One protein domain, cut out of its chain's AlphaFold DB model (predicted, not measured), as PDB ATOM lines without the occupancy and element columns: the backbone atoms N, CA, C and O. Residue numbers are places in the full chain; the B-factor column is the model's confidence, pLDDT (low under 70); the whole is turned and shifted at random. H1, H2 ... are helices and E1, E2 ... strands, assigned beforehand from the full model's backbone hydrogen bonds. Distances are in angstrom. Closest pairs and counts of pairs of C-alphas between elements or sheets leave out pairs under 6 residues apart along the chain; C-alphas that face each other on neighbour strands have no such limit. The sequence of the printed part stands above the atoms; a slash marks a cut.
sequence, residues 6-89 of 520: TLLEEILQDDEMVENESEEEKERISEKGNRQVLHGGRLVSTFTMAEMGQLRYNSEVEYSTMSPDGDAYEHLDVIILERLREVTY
ATOM      1  N   THR A   6     209.701 145.426  96.218       86.00
ATOM      2  CA  THR A   6     209.068 144.473  97.122       86.00
ATOM      3  C   THR A   6     208.193 145.262  98.077       86.00
ATOM      4  O   THR A   6     208.656 146.165  98.777       86.00
ATOM      5  N   LEU A   7     206.903 144.949  98.083       88.94
ATOM      6  CA  LEU A   7     205.993 145.485  99.075       88.94
ATOM      7  C   LEU A   7     206.118 144.660 100.353       88.94
ATOM      8  O   LEU A   7     205.946 143.442 100.312       88.94
ATOM      9  N   LEU A   8     206.387 145.344 101.461       90.56
ATOM     10  CA  LEU A   8     206.461 144.780 102.797       90.56
ATOM     11  C   LEU A   8     205.302 145.321 103.643       90.56
ATOM     12  O   LEU A   8     205.136 146.540 103.765       90.56
ATOM     13  N   GLU A   9     204.490 144.423 104.190       91.69
ATOM     14  CA  GLU A   9     203.384 144.742 105.099       91.69
ATOM     15  C   GLU A   9     203.661 144.128 106.473       91.69
ATOM     16  O   GLU A   9     203.822 142.916 106.598       91.69
ATOM     17  N   GLU A  10     203.742 144.973 107.500       91.81
ATOM     18  CA  GLU A  10     203.864 144.546 108.893       91.81
ATOM     19  C   GLU A  10     202.538 143.944 109.371       91.81
ATOM     20  O   GLU A  10     201.470 144.536 109.202       91.81
ATOM     21  N   ILE A  11     202.619 142.788 110.017       89.31
ATOM     22  CA  ILE A  11     201.509 142.126 110.691       89.31
ATOM     23  C   ILE A  11     201.730 142.280 112.197       89.31
ATOM     24  O   ILE A  11     202.723 141.795 112.752       89.31
ATOM     25  N   LEU A  12     200.827 143.000 112.862       83.69
ATOM     26  CA  LEU A  12     200.843 143.135 114.313       83.69
ATOM     27  C   LEU A  12     200.297 141.847 114.940       83.69
ATOM     28  O   LEU A  12     199.269 141.329 114.508       83.69
ATOM     29  N   GLN A  13     201.001 141.330 115.946       72.69
ATOM     30  CA  GLN A  13     200.483 140.271 116.807       72.69
ATOM     31  C   GLN A  13     199.720 140.931 117.967       72.69
ATOM     32  O   GLN A  13     200.257 141.838 118.608       72.69
ATOM     33  N   ASP A  14     198.481 140.504 118.221       60.22
ATOM     34  CA  ASP A  14     197.704 140.956 119.380       60.22
ATOM     35  C   ASP A  14     198.315 140.382 120.668       60.22
ATOM     36  O   ASP A  14     198.339 139.170 120.878       60.22
ATOM     37  N   ASP A  15     198.806 141.257 121.548       53.47
ATOM     38  CA  ASP A  15     199.459 140.885 122.814       53.47
ATOM     39  C   ASP A  15     198.465 140.498 123.941       53.47
ATOM     40  O   ASP A  15     198.867 140.351 125.098       53.47
ATOM     41  N   GLU A  16     197.169 140.299 123.662       46.34
ATOM     42  CA  GLU A  16     196.180 139.940 124.692       46.34
ATOM     43  C   GLU A  16     195.670 138.497 124.574       46.34
ATOM     44  O   GLU A  16     194.991 138.093 123.632       46.34
ATOM     45  N   MET A  17     195.965 137.715 125.618       47.94
ATOM     46  CA  MET A  17     195.313 136.446 125.931       47.94
ATOM     47  C   MET A  17     193.791 136.642 126.050       47.94
ATOM     48  O   MET A  17     193.285 136.923 127.136       47.94
ATOM     49  N   VAL A  18     193.044 136.430 124.968       43.06
ATOM     50  CA  VAL A  18     191.607 136.135 125.044       43.06
ATOM     51  C   VAL A  18     191.427 134.639 124.809       43.06
ATOM     52  O   VAL A  18     191.242 134.153 123.695       43.06
ATOM     53  N   GLU A  19     191.519 133.871 125.895       46.38
ATOM     54  CA  GLU A  19     191.031 132.494 125.943       46.38
ATOM     55  C   GLU A  19     189.497 132.514 125.805       46.38
ATOM     56  O   GLU A  19     188.813 132.533 126.824       46.38
ATOM     57  N   ASN A  20     188.951 132.607 124.579       47.72
ATOM     58  CA  ASN A  20     187.627 132.080 124.173       47.72
ATOM     59  C   ASN A  20     187.152 132.557 122.783       47.72
ATOM     60  O   ASN A  20     185.998 132.952 122.635       47.72
ATOM     61  N   GLU A  21     187.971 132.459 121.737       44.91
ATOM     62  CA  GLU A  21     187.450 132.611 120.367       44.91
ATOM     63  C   GLU A  21     187.826 131.408 119.494       44.91
ATOM     64  O   GLU A  21     188.956 130.914 119.509       44.91
ATOM     65  N   SER A  22     186.816 130.874 118.801       51.19
ATOM     66  CA  SER A  22     186.903 129.691 117.942       51.19
ATOM     67  C   SER A  22     187.758 129.946 116.700       51.19
ATOM     68  O   SER A  22     187.793 131.061 116.186       51.19
ATOM     69  N   GLU A  23     188.396 128.894 116.176       51.22
ATOM     70  CA  GLU A  23     189.364 128.975 115.067       51.22
ATOM     71  C   GLU A  23     188.843 129.650 113.783       51.22
ATOM     72  O   GLU A  23     189.645 130.161 113.011       51.22
ATOM     73  N   GLU A  24     187.524 129.736 113.575       46.91
ATOM     74  CA  GLU A  24     186.921 130.418 112.416       46.91
ATOM     75  C   GLU A  24     186.938 131.964 112.505       46.91
ATOM     76  O   GLU A  24     186.715 132.634 111.493       46.91
ATOM     77  N   GLU A  25     187.213 132.556 113.677       45.81
ATOM     78  CA  GLU A  25     187.222 134.019 113.884       45.81
ATOM     79  C   GLU A  25     188.644 134.625 113.856       45.81
ATOM     80  O   GLU A  25     188.818 135.782 113.466       45.81
ATOM     81  N   LYS A  26     189.683 133.809 114.107       48.22
ATOM     82  CA  LYS A  26     191.107 134.204 114.037       48.22
ATOM     83  C   LYS A  26     191.585 134.643 112.649       48.22
ATOM     84  O   LYS A  26     192.582 135.349 112.550       48.22
ATOM     85  N   GLU A  27     190.890 134.266 111.575       46.25
ATOM     86  CA  GLU A  27     191.258 134.684 110.214       46.25
ATOM     87  C   GLU A  27     190.919 136.156 109.899       46.25
ATOM     88  O   GLU A  27     191.321 136.648 108.845       46.25
ATOM     89  N   ARG A  28     190.173 136.888 110.748       47.59
ATOM     90  CA  ARG A  28     189.550 138.158 110.314       47.59
ATOM     91  C   ARG A  28     190.151 139.472 110.801       47.59
ATOM     92  O   ARG A  28     189.757 140.488 110.233       47.59
ATOM     93  N   ILE A  29     191.095 139.520 111.742       51.72
ATOM     94  CA  ILE A  29     191.738 140.798 112.119       51.72
ATOM     95  C   ILE A  29     193.215 140.579 112.475       51.72
ATOM     96  O   ILE A  29     193.625 140.706 113.617       51.72
ATOM     97  N   SER A  30     194.049 140.267 111.481       57.94
ATOM     98  CA  SER A  30     195.464 140.652 111.567       57.94
ATOM     99  C   SER A  30     195.503 142.174 111.418       57.94
ATOM    100  O   SER A  30     195.207 142.701 110.339       57.94
ATOM    101  N   GLU A  31     195.772 142.906 112.500       66.19
ATOM    102  CA  GLU A  31     195.900 144.357 112.413       66.19
ATOM    103  C   GLU A  31     197.166 144.677 111.597       66.19
ATOM    104  O   GLU A  31     198.295 144.369 111.990       66.19
ATOM    105  N   LYS A  32     196.979 145.226 110.391       72.75
ATOM    106  CA  LYS A  32     198.091 145.595 109.510       72.75
ATOM    107  C   LYS A  32     198.788 146.834 110.069       72.75
ATOM    108  O   LYS A  32     198.157 147.874 110.259       72.75
ATOM    109  N   GLY A  33     200.085 146.705 110.322       81.56
ATOM    110  CA  GLY A  33     200.958 147.769 110.799       81.56
ATOM    111  C   GLY A  33     201.461 148.661 109.664       81.56
ATOM    112  O   GLY A  33     200.738 149.003 108.725       81.56
ATOM    113  N   ASN A  34     202.723 149.072 109.748       87.88
ATOM    114  CA  ASN A  34     203.341 149.875 108.702       87.88
ATOM    115  C   ASN A  34     203.421 149.103 107.373       87.88
ATOM    116  O   ASN A  34     203.579 147.884 107.332       87.88
ATOM    117  N   ARG A  35     203.347 149.835 106.259       91.69
ATOM    118  CA  ARG A  35     203.452 149.283 104.905       91.69
ATOM    119  C   ARG A  35     204.439 150.094 104.089       91.69
ATOM    120  O   ARG A  35     204.301 151.316 104.006       91.69
ATOM    121  N   GLN A  36     205.376 149.423 103.425       90.19
ATOM    122  CA  GLN A  36     206.382 150.102 102.622       90.19
ATOM    123  C   GLN A  36     206.750 149.350 101.344       90.19
ATOM    124  O   GLN A  36     206.839 148.128 101.324       90.19
ATOM    125  N   VAL A  37     206.977 150.100 100.263       90.56
ATOM    126  CA  VAL A  37     207.614 149.575  99.049       90.56
ATOM    127  C   VAL A  37     209.105 149.845  99.168       90.56
ATOM    128  O   VAL A  37     209.519 151.001  99.274       90.56
ATOM    129  N   LEU A  38     209.894 148.778  99.176       88.81
ATOM    130  CA  LEU A  38     211.344 148.817  99.311       88.81
ATOM    131  C   LEU A  38     211.995 148.117  98.124       88.81
ATOM    132  O   LEU A  38     211.366 147.327  97.423       88.81
ATOM    133  N   HIS A  39     213.253 148.453  97.872       85.88
ATOM    134  CA  HIS A  39     213.988 147.952  96.721       85.88
ATOM    135  C   HIS A  39     214.969 146.872  97.163       85.88
ATOM    136  O   HIS A  39     215.836 147.111  98.004       85.88
ATOM    137  N   GLY A  40     214.811 145.679  96.593       82.75
ATOM    138  CA  GLY A  40     215.656 144.528  96.879       82.75
ATOM    139  C   GLY A  40     214.872 143.285  97.286       82.75
ATOM    140  O   GLY A  40     213.646 143.213  97.182       82.75
ATOM    141  N   GLY A  41     215.632 142.284  97.731       85.56
ATOM    142  CA  GLY A  41     215.110 141.016  98.229       85.56
ATOM    143  C   GLY A  41     214.242 141.156  99.483       85.56
ATOM    144  O   GLY A  41     214.162 142.239 100.075       85.56
ATOM    145  N   ARG A  42     213.640 140.055  99.940       88.50
ATOM    146  CA  ARG A  42     212.917 140.020 101.221       88.50
ATOM    147  C   ARG A  42     213.834 140.399 102.374       88.50
ATOM    148  O   ARG A  42     213.454 141.211 103.210       88.50
ATOM    149  N   LEU A  43     215.066 139.883 102.371       87.81
ATOM    150  CA  LEU A  43     216.046 140.144 103.425       87.81
ATOM    151  C   LEU A  43     216.365 141.639 103.522       87.81
ATOM    152  O   LEU A  43     216.197 142.246 104.576       87.81
ATOM    153  N   VAL A  44     216.782 142.242 102.406       88.62
ATOM    154  CA  VAL A  44     217.156 143.664 102.352       88.62
ATOM    155  C   VAL A  44     215.968 144.545 102.728       88.62
ATOM    156  O   VAL A  44     216.116 145.420 103.575       88.62
ATOM    157  N   SER A  45     214.784 144.263 102.181       89.62
ATOM    158  CA  SER A  45     213.568 145.029 102.474       89.62
ATOM    159  C   SER A  45     213.212 144.987 103.963       89.62
ATOM    160  O   SER A  45     212.946 146.025 104.562       89.62
ATOM    161  N   THR A  46     213.273 143.815 104.603       90.94
ATOM    162  CA  THR A  46     212.995 143.691 106.042       90.94
ATOM    163  C   THR A  46     213.993 144.469 106.893       90.94
ATOM    164  O   THR A  46     213.582 145.216 107.780       90.94
ATOM    165  N   PHE A  47     215.293 144.358 106.605       89.44
ATOM    166  CA  PHE A  47     216.311 145.110 107.343       89.44
ATOM    167  C   PHE A  47     216.180 146.621 107.140       89.44
ATOM    168  O   PHE A  47     216.301 147.366 108.108       89.44
ATOM    169  N   THR A  48     215.885 147.080 105.922       91.62
ATOM    170  CA  THR A  48     215.679 148.506 105.643       91.62
ATOM    171  C   THR A  48     214.450 149.051 106.371       91.62
ATOM    172  O   THR A  48     214.542 150.099 107.003       91.62
ATOM    173  N   MET A  49     213.318 148.336 106.370       91.88
ATOM    174  CA  MET A  49     212.119 148.768 107.105       91.88
ATOM    175  C   MET A  49     212.365 148.848 108.621       91.88
ATOM    176  O   MET A  49     211.912 149.784 109.284       91.88
ATOM    177  N   ALA A  50     213.133 147.898 109.167       91.38
ATOM    178  CA  ALA A  50     213.554 147.912 110.564       91.38
ATOM    179  C   ALA A  50     214.515 149.071 110.881       91.38
ATOM    180  O   ALA A  50     214.329 149.759 111.883       91.38
ATOM    181  N   GLU A  51     215.503 149.339 110.019       91.88
ATOM    182  CA  GLU A  51     216.447 150.461 110.158       91.88
ATOM    183  C   GLU A  51     215.730 151.817 110.157       91.88
ATOM    184  O   GLU A  51     216.091 152.726 110.905       91.88
ATOM    185  N   MET A  52     214.657 151.935 109.374       92.81
ATOM    186  CA  MET A  52     213.793 153.115 109.353       92.81
ATOM    187  C   MET A  52     212.939 153.279 110.624       92.81
ATOM    188  O   MET A  52     212.225 154.275 110.749       92.81
ATOM    189  N   GLY A  53     212.987 152.324 111.560       90.75
ATOM    190  CA  GLY A  53     212.156 152.305 112.765       90.75
ATOM    191  C   GLY A  53     210.680 152.025 112.475       90.75
ATOM    192  O   GLY A  53     209.823 152.382 113.282       90.75
ATOM    193  N   GLN A  54     210.379 151.430 111.316       91.44
ATOM    194  CA  GLN A  54     209.018 151.172 110.838       91.44
ATOM    195  C   GLN A  54     208.596 149.708 110.986       91.44
ATOM    196  O   GLN A  54     207.497 149.359 110.577       91.44
ATOM    197  N   LEU A  55     209.434 148.857 111.581       90.62
ATOM    198  CA  LEU A  55     209.103 147.465 111.875       90.62
ATOM    199  C   LEU A  55     209.306 147.188 113.366       90.62
ATOM    200  O   LEU A  55     210.404 147.390 113.893       90.62
ATOM    201  N   ARG A  56     208.252 146.750 114.059       88.00
ATOM    202  CA  ARG A  56     208.315 146.359 115.471       88.00
ATOM    203  C   ARG A  56     209.024 145.013 115.605       88.00
ATOM    204  O   ARG A  56     208.900 144.132 114.765       88.00
ATOM    205  N   TYR A  57     209.741 144.841 116.715       83.56
ATOM    206  CA  TYR A  57     210.571 143.655 116.958       83.56
ATOM    207  C   TYR A  57     209.784 142.329 116.969       83.56
ATOM    208  O   TYR A  57     210.307 141.317 116.516       83.56
ATOM    209  N   ASN A  58     208.539 142.341 117.458       84.19
ATOM    210  CA  ASN A  58     207.681 141.151 117.561       84.19
ATOM    211  C   ASN A  58     206.721 140.981 116.369       84.19
ATOM    212  O   ASN A  58     205.852 140.118 116.415       84.19
ATOM    213  N   SER A  59     206.816 141.820 115.337       86.31
ATOM    214  CA  SER A  59     205.878 141.769 114.218       86.31
ATOM    215  C   SER A  59     206.297 140.763 113.156       86.31
ATOM    216  O   SER A  59     207.480 140.587 112.864       86.31
ATOM    217  N   GLU A  60     205.298 140.134 112.544       88.25
ATOM    218  CA  GLU A  60     205.488 139.347 111.329       88.25
ATOM    219  C   GLU A  60     205.442 140.255 110.097       88.25
ATOM    220  O   GLU A  60     205.065 141.427 110.175       88.25
ATOM    221  N   VAL A  61     205.864 139.730 108.948       89.81
ATOM    222  CA  VAL A  61     205.908 140.483 107.694       89.81
ATOM    223  C   VAL A  61     205.391 139.647 106.532       89.81
ATOM    224  O   VAL A  61     205.803 138.503 106.337       89.81
ATOM    225  N   GLU A  62     204.518 140.248 105.732       90.38
ATOM    226  CA  GLU A  62     204.054 139.700 104.463       90.38
ATOM    227  C   GLU A  62     204.771 140.398 103.301       90.38
ATOM    228  O   GLU A  62     204.966 141.617 103.302       90.38
ATOM    229  N   TYR A  63     205.175 139.612 102.302       88.31
ATOM    230  CA  TYR A  63     205.915 140.087 101.138       88.31
ATOM    231  C   TYR A  63     205.064 139.934  99.883       88.31
ATOM    232  O   TYR A  63     204.560 138.851  99.599       88.31
ATOM    233  N   SER A  64     204.969 140.992  99.084       86.88
ATOM    234  CA  SER A  64     204.348 140.941  97.759       86.88
ATOM    235  C   SER A  64     205.303 141.485  96.701       86.88
ATOM    236  O   SER A  64     205.803 142.608  96.815       86.88
ATOM    237  N   THR A  65     205.553 140.705  95.645       81.88
ATOM    238  CA  THR A  65     206.313 141.193  94.486       81.88
ATOM    239  C   THR A  65     205.513 142.271  93.757       81.88
ATOM    240  O   THR A  65     204.332 142.091  93.467       81.88
ATOM    241  N   MET A  66     206.155 143.399  93.449       79.31
ATOM    242  CA  MET A  66     205.592 144.422  92.560       79.31
ATOM    243  C   MET A  66     206.257 144.403  91.174       79.31
ATOM    244  O   MET A  66     206.004 145.284  90.352       79.31
ATOM    245  N   SER A  67     207.110 143.404  90.913       74.25
ATOM    246  CA  SER A  67     207.747 143.203  89.613       74.25
ATOM    247  C   SER A  67     206.745 142.635  88.596       74.25
ATOM    248  O   SER A  67     206.028 141.687  88.927       74.25
ATOM    249  N   PRO A  68     206.711 143.151  87.352       67.12
ATOM    250  CA  PRO A  68     205.820 142.653  86.302       67.12
ATOM    251  C   PRO A  68     206.115 141.208  85.869       67.12
ATOM    252  O   PRO A  68     205.235 140.570  85.296       67.12
ATOM    253  N   ASP A  69     207.314 140.692  86.158       68.25
ATOM    254  CA  ASP A  69     207.770 139.374  85.697       68.25
ATOM    255  C   ASP A  69     207.479 138.228  86.689       68.25
ATOM    256  O   ASP A  69     207.626 137.065  86.320       68.25
ATOM    257  N   GLY A  70     207.030 138.533  87.919       63.38
ATOM    258  CA  GLY A  70     206.844 137.547  88.997       63.38
ATOM    259  C   GLY A  70     208.175 136.982  89.525       63.38
ATOM    260  O   GLY A  70     209.115 136.762  88.773       63.38
ATOM    261  N   ASP A  71     208.301 136.801  90.840       62.50
ATOM    262  CA  ASP A  71     209.418 136.084  91.496       62.50
ATOM    263  C   ASP A  71     210.856 136.636  91.322       62.50
ATOM    264  O   ASP A  71     211.848 135.925  91.483       62.50
ATOM    265  N   ALA A  72     211.021 137.940  91.082       67.69
ATOM    266  CA  ALA A  72     212.340 138.545  90.843       67.69
ATOM    267  C   ALA A  72     213.248 138.705  92.091       67.69
ATOM    268  O   ALA A  72     214.433 139.018  91.945       67.69
ATOM    269  N   TYR A  73     212.733 138.521  93.315       75.62
ATOM    270  CA  TYR A  73     213.496 138.784  94.546       75.62
ATOM    271  C   TYR A  73     214.272 137.578  95.098       75.62
ATOM    272  O   TYR A  73     215.215 137.777  95.862       75.62
ATOM    273  N   GLU A  74     213.935 136.339  94.716       79.38
ATOM    274  CA  GLU A  74     214.568 135.136  95.285       79.38
ATOM    275  C   GLU A  74     216.059 135.053  94.950       79.38
ATOM    276  O   GLU A  74     216.884 134.771  95.816       79.38
ATOM    277  N   HIS A  75     216.426 135.367  93.705       81.38
ATOM    278  CA  HIS A  75     217.828 135.380  93.291       81.38
ATOM    279  C   HIS A  75     218.645 136.438  94.052       81.38
ATOM    280  O   HIS A  75     219.801 136.193  94.398       81.38
ATOM    281  N   LEU A  76     218.036 137.590  94.361       81.31
ATOM    282  CA  LEU A  76     218.668 138.638  95.165       81.31
ATOM    283  C   LEU A  76     218.879 138.168  96.609       81.31
ATOM    284  O   LEU A  76     219.964 138.362  97.152       81.31
ATOM    285  N   ASP A  77     217.883 137.504  97.204       86.00
ATOM    286  CA  ASP A  77     218.004 136.920  98.543       86.00
ATOM    287  C   ASP A  77     219.115 135.860  98.600       86.00
ATOM    288  O   ASP A  77     219.907 135.870  99.540       86.00
ATOM    289  N   VAL A  78     219.232 134.992  97.584       85.81
ATOM    290  CA  VAL A  78     220.295 133.972  97.507       85.81
ATOM    291  C   VAL A  78     221.683 134.613  97.491       85.81
ATOM    292  O   VAL A  78     222.533 134.229  98.292       85.81
ATOM    293  N   ILE A  79     221.910 135.628  96.648       85.94
ATOM    294  CA  ILE A  79     223.205 136.329  96.571       85.94
ATOM    295  C   ILE A  79     223.556 136.985  97.914       85.94
ATOM    296  O   ILE A  79     224.698 136.919  98.376       85.94
ATOM    297  N   ILE A  80     222.579 137.634  98.554       86.38
ATOM    298  CA  ILE A  80     222.777 138.274  99.857       86.38
ATOM    299  C   ILE A  80     223.086 137.228 100.931       86.38
ATOM    300  O   ILE A  80     224.007 137.430 101.722       86.38
ATOM    301  N   LEU A  81     222.378 136.097 100.935       84.44
ATOM    302  CA  LEU A  81     222.596 135.010 101.887       84.44
ATOM    303  C   LEU A  81     223.979 134.364 101.718       84.44
ATOM    304  O   LEU A  81     224.653 134.106 102.714       84.44
ATOM    305  N   GLU A  82     224.440 134.152 100.482       85.19
ATOM    306  CA  GLU A  82     225.787 133.637 100.203       85.19
ATOM    307  C   GLU A  82     226.869 134.579 100.733       85.19
ATOM    308  O   GLU A  82     227.788 134.143 101.431       85.19
ATOM    309  N   ARG A  83     226.722 135.884 100.487       86.12
ATOM    310  CA  ARG A  83     227.654 136.895 100.997       86.12
ATOM    311  C   ARG A  83     227.635 136.978 102.523       86.12
ATOM    312  O   ARG A  83     228.687 137.106 103.145       86.12
ATOM    313  N   LEU A  84     226.453 136.905 103.138       82.50
ATOM    314  CA  LEU A  84     226.316 136.862 104.595       82.50
ATOM    315  C   LEU A  84     227.012 135.629 105.172       82.50
ATOM    316  O   LEU A  84     227.754 135.759 106.145       82.50
ATOM    317  N   ARG A  85     226.841 134.455 104.556       82.88
ATOM    318  CA  ARG A  85     227.520 133.216 104.959       82.88
ATOM    319  C   ARG A  85     229.041 133.372 104.931       82.88
ATOM    320  O   ARG A  85     229.696 133.009 105.900       82.88
ATOM    321  N   GLU A  86     229.606 133.942 103.866       82.62
ATOM    322  CA  GLU A  86     231.061 134.135 103.739       82.62
ATOM    323  C   GLU A  86     231.647 135.033 104.835       82.62
ATOM    324  O   GLU A  86     232.698 134.724 105.396       82.62
ATOM    325  N   VAL A  87     230.965 136.135 105.161       82.94
ATOM    326  CA  VAL A  87     231.449 137.107 106.154       82.94
ATOM    327  C   VAL A  87     231.234 136.611 107.586       82.94
ATOM    328  O   VAL A  87     232.065 136.862 108.453       82.94
ATOM    329  N   THR A  88     230.138 135.898 107.849       79.50
ATOM    330  CA  THR A  88     229.792 135.426 109.203       79.50
ATOM    331  C   THR A  88     230.533 134.159 109.613       79.50
ATOM    332  O   THR A  88     230.637 133.886 110.806       79.50
ATOM    333  N   TYR A  89     231.085 133.404 108.660       75.25
ATOM    334  CA  TYR A  89     231.710 132.109 108.916       75.25
ATOM    335  C   TYR A  89     232.774 132.132 110.030       75.25
ATOM    336  O   TYR A  89     232.784 131.260 110.893       75.25
TER     337      TYR A  89
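This is residues 6 to 89 of the 520 residues of the protein "ATP-dependent peptidase" of Didymella rabiei (UniProt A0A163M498). A small, strongly twisted sheet of three strands, E1, E2 and E3, has the short helix H1 across one face and no helix over the other, and the longer helix H2 reaches away from H1 so that its residues 82 to 89 stick out. From the other end of the sheet a long loop between E1 and E2 swings out, with residues 16 to 28 standing free, so that loop and helix tip make the two far ends of the model. The printed part has 84 residues with three named strands and two named helices, in the order E1, E2, H1, E3, H2; the sheet runs E2, E1, E3, antiparallel throughout, and the class is mixed, helices and strands. The whole is loose, with a radius of gyration of the C-alphas of 15.9 A and spans of 47 by 34 by 23 A.

E1, residues 6 to 11, is the inner strand of the sheet. E2, residues 32 to 39, is an edge strand and forms a hairpin with E1, antiparallel at 161 degrees between their directions. N 8 and O 36 are 2.8 A apart and N 33 and O 10 are 2.8 A apart, both within hydrogen-bond range. H1, residues 42 to 51, is on the sheet at a height over the sheet of 8.7 A. It lies over E2 and E1 and runs across the strands, but only just, at 61 degrees to E1 on the local plane. The closest C-alphas of H1 and E2 are those of Ser 45 and Leu 38, 5.4 A apart. E3, residues 60 to 65, is the other edge strand, antiparallel to E1 at 155 degrees, with N 9 and O 62 3.0 A apart and N 64 and O 7 2.9 A apart, within hydrogen-bond range. E2, H1 and E3 make a split strand-helix-strand unit, two strands that run the same way with E1 between them in the sheet, and its crossover is right-handed. With H1 on one face of the sheet, there are two layers, helix and sheet. H2, residues 74 to 89, is not on the sheet and is apart from E1 and E2. H2 touches H1 with its residues 74 to 80 alone, and the closest C-alphas are those of Leu 43 and Asp 77, 6.2 A apart. H1 and H2 run the same way at a steep tilt of 68 degrees, only just short of about perpendicular. In H1 and H2 every O i to N i+4 pair is within hydrogen-bond range.

E1 begins at C-alpha 6, at (209.068, 144.473, 97.122), and measures 15.7 A from first to last C-alpha. E2 begins at C-alpha 32, at (198.091, 145.595, 109.510), and measures 20.5 A. H1 measures 14.2 A from C-alpha 42 to C-alpha 51, and E3 measures 17.0 A from C-alpha 60 to C-alpha 65. H2, the longest helix, measures 22.1 A and ends at C-alpha 89, at (231.710, 132.109, 108.916).

The two C-alphas farthest apart are those of Asn 20 and Glu 86, 48.0 A. Without the stretches that stand free, the body has 63 residues and spans 36 by 22 by 16 A. The printed part has no cut. The link E1 to E2, 20 residues, is long; E2 to H1 is tight, and H1 to E3 and E3 to H2 are short. The mean pLDDT of the printed part is 77.1, and it is under 70 in residues 14 to 31 and 68 to 72 of this model.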